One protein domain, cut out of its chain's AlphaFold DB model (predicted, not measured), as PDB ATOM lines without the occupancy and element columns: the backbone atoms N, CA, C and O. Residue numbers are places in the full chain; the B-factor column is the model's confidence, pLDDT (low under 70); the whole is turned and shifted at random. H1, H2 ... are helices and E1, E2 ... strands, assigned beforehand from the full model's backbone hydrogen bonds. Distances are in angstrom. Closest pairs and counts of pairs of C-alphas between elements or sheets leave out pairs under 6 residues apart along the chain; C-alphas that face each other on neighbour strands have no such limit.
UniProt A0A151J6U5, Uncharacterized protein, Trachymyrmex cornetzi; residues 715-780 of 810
ATOM      1  N   ALA A 715     -18.406   4.752  29.898       67.69
ATOM      2  CA  ALA A 715     -18.393   5.912  29.002       67.69
ATOM      3  C   ALA A 715     -17.002   6.558  28.898       67.69
ATOM      4  O   ALA A 715     -16.735   7.256  27.932       67.69
ATOM      5  N   VAL A 716     -16.122   6.321  29.880       64.44
ATOM      6  CA  VAL A 716     -14.718   6.753  29.815       64.44
ATOM      7  C   VAL A 716     -13.935   5.866  28.845       64.44
ATOM      8  O   VAL A 716     -13.016   6.351  28.200       64.44
ATOM      9  N   TYR A 717     -14.322   4.590  28.692       64.31
ATOM     10  CA  TYR A 717     -13.681   3.676  27.742       64.31
ATOM     11  C   TYR A 717     -13.767   4.206  26.304       64.31
ATOM     12  O   TYR A 717     -12.764   4.244  25.604       64.31
ATOM     13  N   ASP A 718     -14.942   4.713  25.920       71.06
ATOM     14  CA  ASP A 718     -15.203   5.282  24.590       71.06
ATOM     15  C   ASP A 718     -14.385   6.563  24.304       71.06
ATOM     16  O   ASP A 718     -14.325   7.013  23.163       71.06
ATOM     17  N   MET A 719     -13.772   7.171  25.331       75.25
ATOM     18  CA  MET A 719     -12.933   8.370  25.203       75.25
ATOM     19  C   MET A 719     -11.446   8.048  25.001       75.25
ATOM     20  O   MET A 719     -10.680   8.938  24.621       75.25
ATOM     21  N   PHE A 720     -11.012   6.811  25.265       69.62
ATOM     22  CA  PHE A 720      -9.637   6.415  24.974       69.62
ATOM     23  C   PHE A 720      -9.476   6.208  23.472       69.62
ATOM     24  O   PHE A 720     -10.244   5.485  22.841       69.62
ATOM     25  N   HIS A 721      -8.445   6.826  22.903       72.50
ATOM     26  CA  HIS A 721      -8.048   6.538  21.534       72.50
ATOM     27  C   HIS A 721      -7.280   5.211  21.549       72.50
ATOM     28  O   HIS A 721      -6.348   5.083  22.352       72.50
ATOM     29  N   PRO A 722      -7.659   4.216  20.728       65.69
ATOM     30  CA  PRO A 722      -6.866   3.007  20.574       65.69
ATOM     31  C   PRO A 722      -5.453   3.404  20.149       65.69
ATOM     32  O   PRO A 722      -5.279   4.117  19.165       65.69
ATOM     33  N   ILE A 723      -4.457   2.990  20.924       67.19
ATOM     34  CA  ILE A 723      -3.058   3.114  20.527       67.19
ATOM     35  C   ILE A 723      -2.724   1.822  19.786       67.19
ATOM     36  O   ILE A 723      -2.833   0.745  20.376       67.19
ATOM     37  N   ASP A 724      -2.331   1.921  18.516       61.47
ATOM     38  CA  ASP A 724      -1.756   0.790  17.789       61.47
ATOM     39  C   ASP A 724      -0.372   0.500  18.381       61.47
ATOM     40  O   ASP A 724       0.592   1.241  18.203       61.47
ATOM     41  N   LEU A 725      -0.302  -0.563  19.181       58.94
ATOM     42  CA  LEU A 725       0.880  -0.952  19.955       58.94
ATOM     43  C   LEU A 725       1.969  -1.649  19.116       58.94
ATOM     44  O   LEU A 725       2.949  -2.118  19.689       58.94
ATOM     45  N   GLU A 726       1.831  -1.728  17.789       56.47
ATOM     46  CA  GLU A 726       2.750  -2.514  16.949       56.47
ATOM     47  C   GLU A 726       4.154  -1.899  16.784       56.47
ATOM     48  O   GLU A 726       5.076  -2.634  16.448       56.47
ATOM     49  N   GLU A 727       4.380  -0.613  17.090       53.25
ATOM     50  CA  GLU A 727       5.675   0.035  16.786       53.25
ATOM     51  C   GLU A 727       6.590   0.369  17.983       53.25
ATOM     52  O   GLU A 727       7.716   0.799  17.751       53.25
ATOM     53  N   ASN A 728       6.198   0.167  19.253       51.44
ATOM     54  CA  ASN A 728       7.011   0.655  20.396       51.44
ATOM     55  C   ASN A 728       7.145  -0.269  21.624       51.44
ATOM     56  O   ASN A 728       7.519   0.206  22.698       51.44
ATOM     57  N   LEU A 729       6.888  -1.576  21.518       57.19
ATOM     58  CA  LEU A 729       7.174  -2.499  22.628       57.19
ATOM     59  C   LEU A 729       8.573  -3.134  22.467       57.19
ATOM     60  O   LEU A 729       8.830  -3.780  21.451       57.19
ATOM     61  N   PRO A 730       9.506  -2.948  23.426       52.25
ATOM     62  CA  PRO A 730      10.842  -3.535  23.356       52.25
ATOM     63  C   PRO A 730      10.779  -5.066  23.447       52.25
ATOM     64  O   PRO A 730      10.131  -5.634  24.318       52.25
ATOM     65  N   SER A 731      11.488  -5.746  22.550       55.34
ATOM     66  CA  SER A 731      11.488  -7.204  22.458       55.34
ATOM     67  C   SER A 731      12.204  -7.892  23.630       55.34
ATOM     68  O   SER A 731      13.380  -7.629  23.892       55.34
ATOM     69  N   SER A 732      11.518  -8.900  24.183       58.62
ATOM     70  CA  SER A 732      12.005 -10.052  24.969       58.62
ATOM     71  C   SER A 732      12.117  -9.919  26.501       58.62
ATOM     72  O   SER A 732      13.197 -10.065  27.063       58.62
ATOM     73  N   ASN A 733      10.980  -9.719  27.189       61.22
ATOM     74  CA  ASN A 733      10.584 -10.436  28.430       61.22
ATOM     75  C   ASN A 733       9.234  -9.925  28.990       61.22
ATOM     76  O   ASN A 733       9.115  -9.589  30.170       61.22
ATOM     77  N   ASP A 734       8.196  -9.851  28.155       68.56
ATOM     78  CA  ASP A 734       6.927  -9.255  28.583       68.56
ATOM     79  C   ASP A 734       6.129 -10.199  29.491       68.56
ATOM     80  O   ASP A 734       5.823 -11.342  29.143       68.56
ATOM     81  N   VAL A 735       5.771  -9.702  30.675       74.69
ATOM     82  CA  VAL A 735       4.836 -10.354  31.596       74.69
ATOM     83  C   VAL A 735       3.463  -9.727  31.380       74.69
ATOM     84  O   VAL A 735       3.238  -8.566  31.720       74.69
ATOM     85  N   TYR A 736       2.522 -10.492  30.826       79.00
ATOM     86  CA  TYR A 736       1.141 -10.038  30.682       79.00
ATOM     87  C   TYR A 736       0.442 -10.047  32.038       79.00
ATOM     88  O   TYR A 736       0.188 -11.115  32.584       79.00
ATOM     89  N   VAL A 737       0.087  -8.876  32.563       84.50
ATOM     90  CA  VAL A 737      -0.791  -8.758  33.735       84.50
ATOM     91  C   VAL A 737      -2.207  -8.464  33.247       84.50
ATOM     92  O   VAL A 737      -2.454  -7.422  32.643       84.50
ATOM     93  N   ILE A 738      -3.136  -9.396  33.464       83.50
ATOM     94  CA  ILE A 738      -4.474  -9.363  32.858       83.50
ATOM     95  C   ILE A 738      -5.539  -9.366  33.953       83.50
ATOM     96  O   ILE A 738      -5.503 -10.203  34.852       83.50
ATOM     97  N   ASP A 739      -6.528  -8.475  33.839       82.00
ATOM     98  CA  ASP A 739      -7.746  -8.526  34.653       82.00
ATOM     99  C   ASP A 739      -8.517  -9.821  34.345       82.00
ATOM    100  O   ASP A 739      -9.108  -9.997  33.271       82.00
ATOM    101  N   GLY A 740      -8.502 -10.739  35.308       82.44
ATOM    102  CA  GLY A 740      -9.138 -12.042  35.205       82.44
ATOM    103  C   GLY A 740     -10.652 -11.950  35.050       82.44
ATOM    104  O   GLY A 740     -11.225 -12.750  34.312       82.44
ATOM    105  N   GLY A 741     -11.295 -10.955  35.671       78.50
ATOM    106  CA  GLY A 741     -12.739 -10.735  35.587       78.50
ATOM    107  C   GLY A 741     -13.176 -10.310  34.188       78.50
ATOM    108  O   GLY A 741     -14.155 -10.839  33.659       78.50
ATOM    109  N   PHE A 742     -12.416  -9.423  33.544       79.75
ATOM    110  CA  PHE A 742     -12.635  -9.091  32.134       79.75
ATOM    111  C   PHE A 742     -12.368 -10.293  31.219       79.75
ATOM    112  O   PHE A 742     -13.145 -10.557  30.296       79.75
ATOM    113  N   LEU A 743     -11.299 -11.052  31.487       82.75
ATOM    114  CA  LEU A 743     -10.900 -12.183  30.651       82.75
ATOM    115  C   LEU A 743     -11.974 -13.275  30.572       82.75
ATOM    116  O   LEU A 743     -12.124 -13.903  29.522       82.75
ATOM    117  N   LEU A 744     -12.782 -13.453  31.626       80.00
ATOM    118  CA  LEU A 744     -13.909 -14.394  31.624       80.00
ATOM    119  C   LEU A 744     -14.901 -14.135  30.478       80.00
ATOM    120  O   LEU A 744     -15.519 -15.074  29.989       80.00
ATOM    121  N   HIS A 745     -15.043 -12.892  30.012       77.12
ATOM    122  CA  HIS A 745     -15.929 -12.560  28.891       77.12
ATOM    123  C   HIS A 745     -15.336 -12.889  27.514       77.12
ATOM    124  O   HIS A 745     -16.062 -12.884  26.519       77.12
ATOM    125  N   ARG A 746     -14.025 -13.146  27.431       77.69
ATOM    126  CA  ARG A 746     -13.320 -13.475  26.182       77.69
ATOM    127  C   ARG A 746     -13.172 -14.979  25.964       77.69
ATOM    128  O   ARG A 746     -12.996 -15.406  24.825       77.69
ATOM    129  N   VAL A 747     -13.260 -15.774  27.029       79.50
ATOM    130  CA  VAL A 747     -13.217 -17.235  26.944       79.50
ATOM    131  C   VAL A 747     -14.572 -17.766  26.477       79.50
ATOM    132  O   VAL A 747     -15.621 -17.398  27.001       79.50
ATOM    133  N   ILE A 748     -14.555 -18.643  25.472       80.38
ATOM    134  CA  ILE A 748     -15.762 -19.308  24.974       80.38
ATOM    135  C   ILE A 748     -16.067 -20.496  25.888       80.38
ATOM    136  O   ILE A 748     -15.368 -21.510  25.869       80.38
ATOM    137  N   TRP A 749     -17.126 -20.374  26.684       81.88
ATOM    138  CA  TRP A 749     -17.530 -21.394  27.649       81.88
ATOM    139  C   TRP A 749     -18.428 -22.452  27.006       81.88
ATOM    140  O   TRP A 749     -19.545 -22.163  26.580       81.88
ATOM    141  N   GLN A 750     -17.950 -23.696  26.950       76.06
ATOM    142  CA  GLN A 750     -18.736 -24.828  26.455       76.06
ATOM    143  C   GLN A 750     -19.707 -25.333  27.532       76.06
ATOM    144  O   GLN A 750     -19.325 -25.528  28.685       76.06
ATOM    145  N   THR A 751     -20.958 -25.589  27.151       71.25
ATOM    146  CA  THR A 751     -21.972 -26.207  28.019       71.25
ATOM    147  C   THR A 751     -21.764 -27.729  28.129       71.25
ATOM    148  O   THR A 751     -21.125 -28.338  27.272       71.25
ATOM    149  N   ASN A 752     -22.287 -28.363  29.190       75.94
ATOM    150  CA  ASN A 752     -22.206 -29.817  29.457       75.94
ATOM    151  C   ASN A 752     -20.786 -30.392  29.671       75.94
ATOM    152  O   ASN A 752     -20.507 -31.536  29.316       75.94
ATOM    153  N   ARG A 753     -19.883 -29.612  30.270       80.56
ATOM    154  CA  ARG A 753     -18.518 -30.030  30.631       80.56
ATOM    155  C   ARG A 753     -18.345 -30.116  32.146       80.56
ATOM    156  O   ARG A 753     -19.053 -29.445  32.895       80.56
ATOM    157  N   THR A 754     -17.395 -30.929  32.608       84.19
ATOM    158  CA  THR A 754     -17.027 -30.961  34.033       84.19
ATOM    159  C   THR A 754     -16.279 -29.686  34.423       84.19
ATOM    160  O   THR A 754     -15.669 -29.030  33.577       84.19
ATOM    161  N   TYR A 755     -16.271 -29.341  35.714       78.50
ATOM    162  CA  TYR A 755     -15.550 -28.161  36.207       78.50
ATOM    163  C   TYR A 755     -14.071 -28.156  35.784       78.50
ATOM    164  O   TYR A 755     -13.581 -27.148  35.287       78.50
ATOM    165  N   GLY A 756     -13.384 -29.301  35.880       83.62
ATOM    166  CA  GLY A 756     -11.990 -29.426  35.442       83.62
ATOM    167  C   GLY A 756     -11.794 -29.158  33.945       83.62
ATOM    168  O   GLY A 756     -10.814 -28.531  33.559       83.62
ATOM    169  N   GLN A 757     -12.748 -29.560  33.097       79.88
ATOM    170  CA  GLN A 757     -12.711 -29.287  31.653       79.88
ATOM    171  C   GLN A 757     -12.969 -27.805  31.335       79.88
ATOM    172  O   GLN A 757     -12.344 -27.242  30.434       79.88
ATOM    173  N   ILE A 758     -13.862 -27.156  32.086       80.00
ATOM    174  CA  ILE A 758     -14.137 -25.715  31.979       80.00
ATOM    175  C   ILE A 758     -12.912 -24.909  32.423       80.00
ATOM    176  O   ILE A 758     -12.470 -24.010  31.709       80.00
ATOM    177  N   TYR A 759     -12.315 -25.276  33.557       84.00
ATOM    178  CA  TYR A 759     -11.083 -24.676  34.063       84.00
ATOM    179  C   TYR A 759      -9.930 -24.818  33.060       84.00
ATOM    180  O   TYR A 759      -9.286 -23.826  32.720       84.00
ATOM    181  N   ALA A 760      -9.731 -26.016  32.500       85.94
ATOM    182  CA  ALA A 760      -8.723 -26.250  31.468       85.94
ATOM    183  C   ALA A 760      -8.941 -25.369  30.228       85.94
ATOM    184  O   ALA A 760      -7.978 -24.925  29.616       85.94
ATOM    185  N   THR A 761     -10.192 -25.060  29.874       84.06
ATOM    186  CA  THR A 761     -10.503 -24.158  28.751       84.06
ATOM    187  C   THR A 761     -10.001 -22.735  29.019       84.06
ATOM    188  O   THR A 761      -9.433 -22.110  28.124       84.06
ATOM    189  N   TYR A 762     -10.151 -22.240  30.251       85.75
ATOM    190  CA  TYR A 762      -9.629 -20.934  30.664       85.75
ATOM    191  C   TYR A 762      -8.098 -20.902  30.659       85.75
ATOM    192  O   TYR A 762      -7.507 -20.019  30.041       85.75
ATOM    193  N   VAL A 763      -7.455 -21.895  31.286       86.88
ATOM    194  CA  VAL A 763      -5.986 -21.997  31.343       86.88
ATOM    195  C   VAL A 763      -5.393 -22.113  29.941       86.88
ATOM    196  O   VAL A 763      -4.508 -21.339  29.590       86.88
ATOM    197  N   ASN A 764      -5.946 -22.985  29.094       86.00
ATOM    198  CA  ASN A 764      -5.502 -23.128  27.708       86.00
ATOM    199  C   ASN A 764      -5.677 -21.826  26.919       86.00
ATOM    200  O   ASN A 764      -4.839 -21.505  26.081       86.00
ATOM    201  N   TYR A 765      -6.754 -21.068  27.146       85.88
ATOM    202  CA  TYR A 765      -6.934 -19.772  26.491       85.88
ATOM    203  C   TYR A 765      -5.843 -18.778  26.910       85.88
ATOM    204  O   TYR A 765      -5.267 -18.118  26.046       85.88
ATOM    205  N   VAL A 766      -5.533 -18.703  28.209       86.31
ATOM    206  CA  VAL A 766      -4.478 -17.834  28.751       86.31
ATOM    207  C   VAL A 766      -3.113 -18.214  28.183       86.31
ATOM    208  O   VAL A 766      -2.449 -17.370  27.587       86.31
ATOM    209  N   GLU A 767      -2.726 -19.486  28.297       84.81
ATOM    210  CA  GLU A 767      -1.417 -19.967  27.846       84.81
ATOM    211  C   GLU A 767      -1.228 -19.792  26.335       84.81
ATOM    212  O   GLU A 767      -0.162 -19.364  25.896       84.81
ATOM    213  N   ASN A 768      -2.263 -20.068  25.533       83.50
ATOM    214  CA  ASN A 768      -2.169 -19.962  24.075       83.50
ATOM    215  C   ASN A 768      -2.154 -18.512  23.572       83.50
ATOM    216  O   ASN A 768      -1.602 -18.254  22.505       83.50
ATOM    217  N   LYS A 769      -2.803 -17.576  24.276       82.38
ATOM    218  CA  LYS A 769      -2.909 -16.174  23.831       82.38
ATOM    219  C   LYS A 769      -1.861 -15.251  24.432       82.38
ATOM    220  O   LYS A 769      -1.476 -14.299  23.765       82.38
ATOM    221  N   PHE A 770      -1.423 -15.520  25.656       83.19
ATOM    222  CA  PHE A 770      -0.557 -14.624  26.425       83.19
ATOM    223  C   PHE A 770       0.704 -15.325  26.953       83.19
ATOM    224  O   PHE A 770       1.540 -14.697  27.595       83.19
ATOM    225  N   GLY A 771       0.874 -16.622  26.675       82.94
ATOM    226  CA  GLY A 771       2.014 -17.404  27.142       82.94
ATOM    227  C   GLY A 771       1.896 -17.849  28.602       82.94
ATOM    228  O   GLY A 771       1.023 -17.423  29.356       82.94
ATOM    229  N   LYS A 772       2.809 -18.735  29.018       80.81
ATOM    230  CA  LYS A 772       2.811 -19.341  30.364       80.81
ATOM    231  C   LYS A 772       3.210 -18.382  31.490       80.81
ATOM    232  O   LYS A 772       2.948 -18.675  32.650       80.81
ATOM    233  N   ASN A 773       3.817 -17.246  31.152       82.56
ATOM    234  CA  ASN A 773       4.257 -16.238  32.119       82.56
ATOM    235  C   ASN A 773       3.185 -15.167  32.394       82.56
ATOM    236  O   ASN A 773       3.480 -14.171  33.048       82.56
ATOM    237  N   ALA A 774       1.956 -15.335  31.891       84.50
ATOM    238  CA  ALA A 774       0.871 -14.394  32.136       84.50
ATOM    239  C   ALA A 774       0.381 -14.460  33.594       84.50
ATOM    240  O   ALA A 774       0.061 -15.526  34.124       84.50
ATOM    241  N   VAL A 775       0.272 -13.297  34.231       87.06
ATOM    242  CA  VAL A 775      -0.286 -13.112  35.569       87.06
ATOM    243  C   VAL A 775      -1.739 -12.678  35.434       87.06
ATOM    244  O   VAL A 775      -2.047 -11.577  34.982       87.06
ATOM    245  N   ILE A 776      -2.652 -13.547  35.851       85.31
ATOM    246  CA  ILE A 776      -4.078 -13.232  35.898       85.31
ATOM    247  C   ILE A 776      -4.419 -12.679  37.277       85.31
ATOM    248  O   ILE A 776      -4.282 -13.372  38.284       85.31
ATOM    249  N   VAL A 777      -4.901 -11.441  37.320       85.19
ATOM    250  CA  VAL A 777      -5.293 -10.761  38.553       85.19
ATOM    251  C   VAL A 777      -6.809 -10.716  38.620       85.19
ATOM    252  O   VAL A 777      -7.459 -10.050  37.820       85.19
ATOM    253  N   PHE A 778      -7.385 -11.427  39.582       79.38
ATOM    254  CA  PHE A 778      -8.783 -11.242  39.954       79.38
ATOM    255  C   PHE A 778      -8.860 -10.249  41.113       79.38
ATOM    256  O   PHE A 778      -8.104 -10.358  42.075       79.38
ATOM    257  N   ASP A 779      -9.795  -9.303  41.035       70.44
ATOM    258  CA  ASP A 779     -10.115  -8.414  42.151       70.44
ATOM    259  C   ASP A 779     -10.553  -9.245  43.378       70.44
ATOM    260  O   ASP A 779     -11.646  -9.816  43.392       70.44
ATOM    261  N   GLY A 780      -9.720  -9.284  44.419       59.72
ATOM    262  CA  GLY A 780     -10.061  -9.785  45.751       59.72
ATOM    263  C   GLY A 780     -10.216  -8.623  46.731       59.72
ATOM    264  O   GLY A 780      -9.391  -7.713  46.750       59.72
TER     265      GLY A 780
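What this domain is: This is residues 715 to 780 of the 810 residues of an uncharacterized protein of Trachymyrmex cornetzi (UniProt A0A151J6U5). Little regular structure: a free arm, residues 715 to 732, leads to a small body where long helix H2 is joined to a pair of short parallel strands, E1 and E2, with short H1 following E1. The 66 printed residues hold E1, H1, H2, E2 in that order, 26 residues, under half; the class is mixed. The whole is loose, radius of gyration of the C-alphas 14.9 A, spanning 42 by 35 by 24 A.

How they stand to each other: Past the arm, look at E1, residues 737 to 739, parallel to E2, residues 775 to 777; N 738 and O 775 are within hydrogen-bond range at 2.9 A. Between them come H1, residues 740 to 743, and H2, residues 755 to 770: a strand-helix-strand unit, parallel strands joined through helices, its crossover right-handed. H1 and H2 are near each other, with 5 C-alpha pairs within 10 A; E1 and H2 are apart. In H2 every O i to N i+4 pair is within hydrogen-bond range; H1 is too short for one.

Where its parts are: Find C-alpha 737 at (-0.791, -8.758, 33.735), where E1 begins. H2 runs 22.4 A to C-alpha 770 at (-0.557, -14.624, 26.425).

The domain as a whole: The printed part has no cut. The H1 to H2 link is long, 11 residues. Confidence is under 70 at 18 residues, among them 722 to 734.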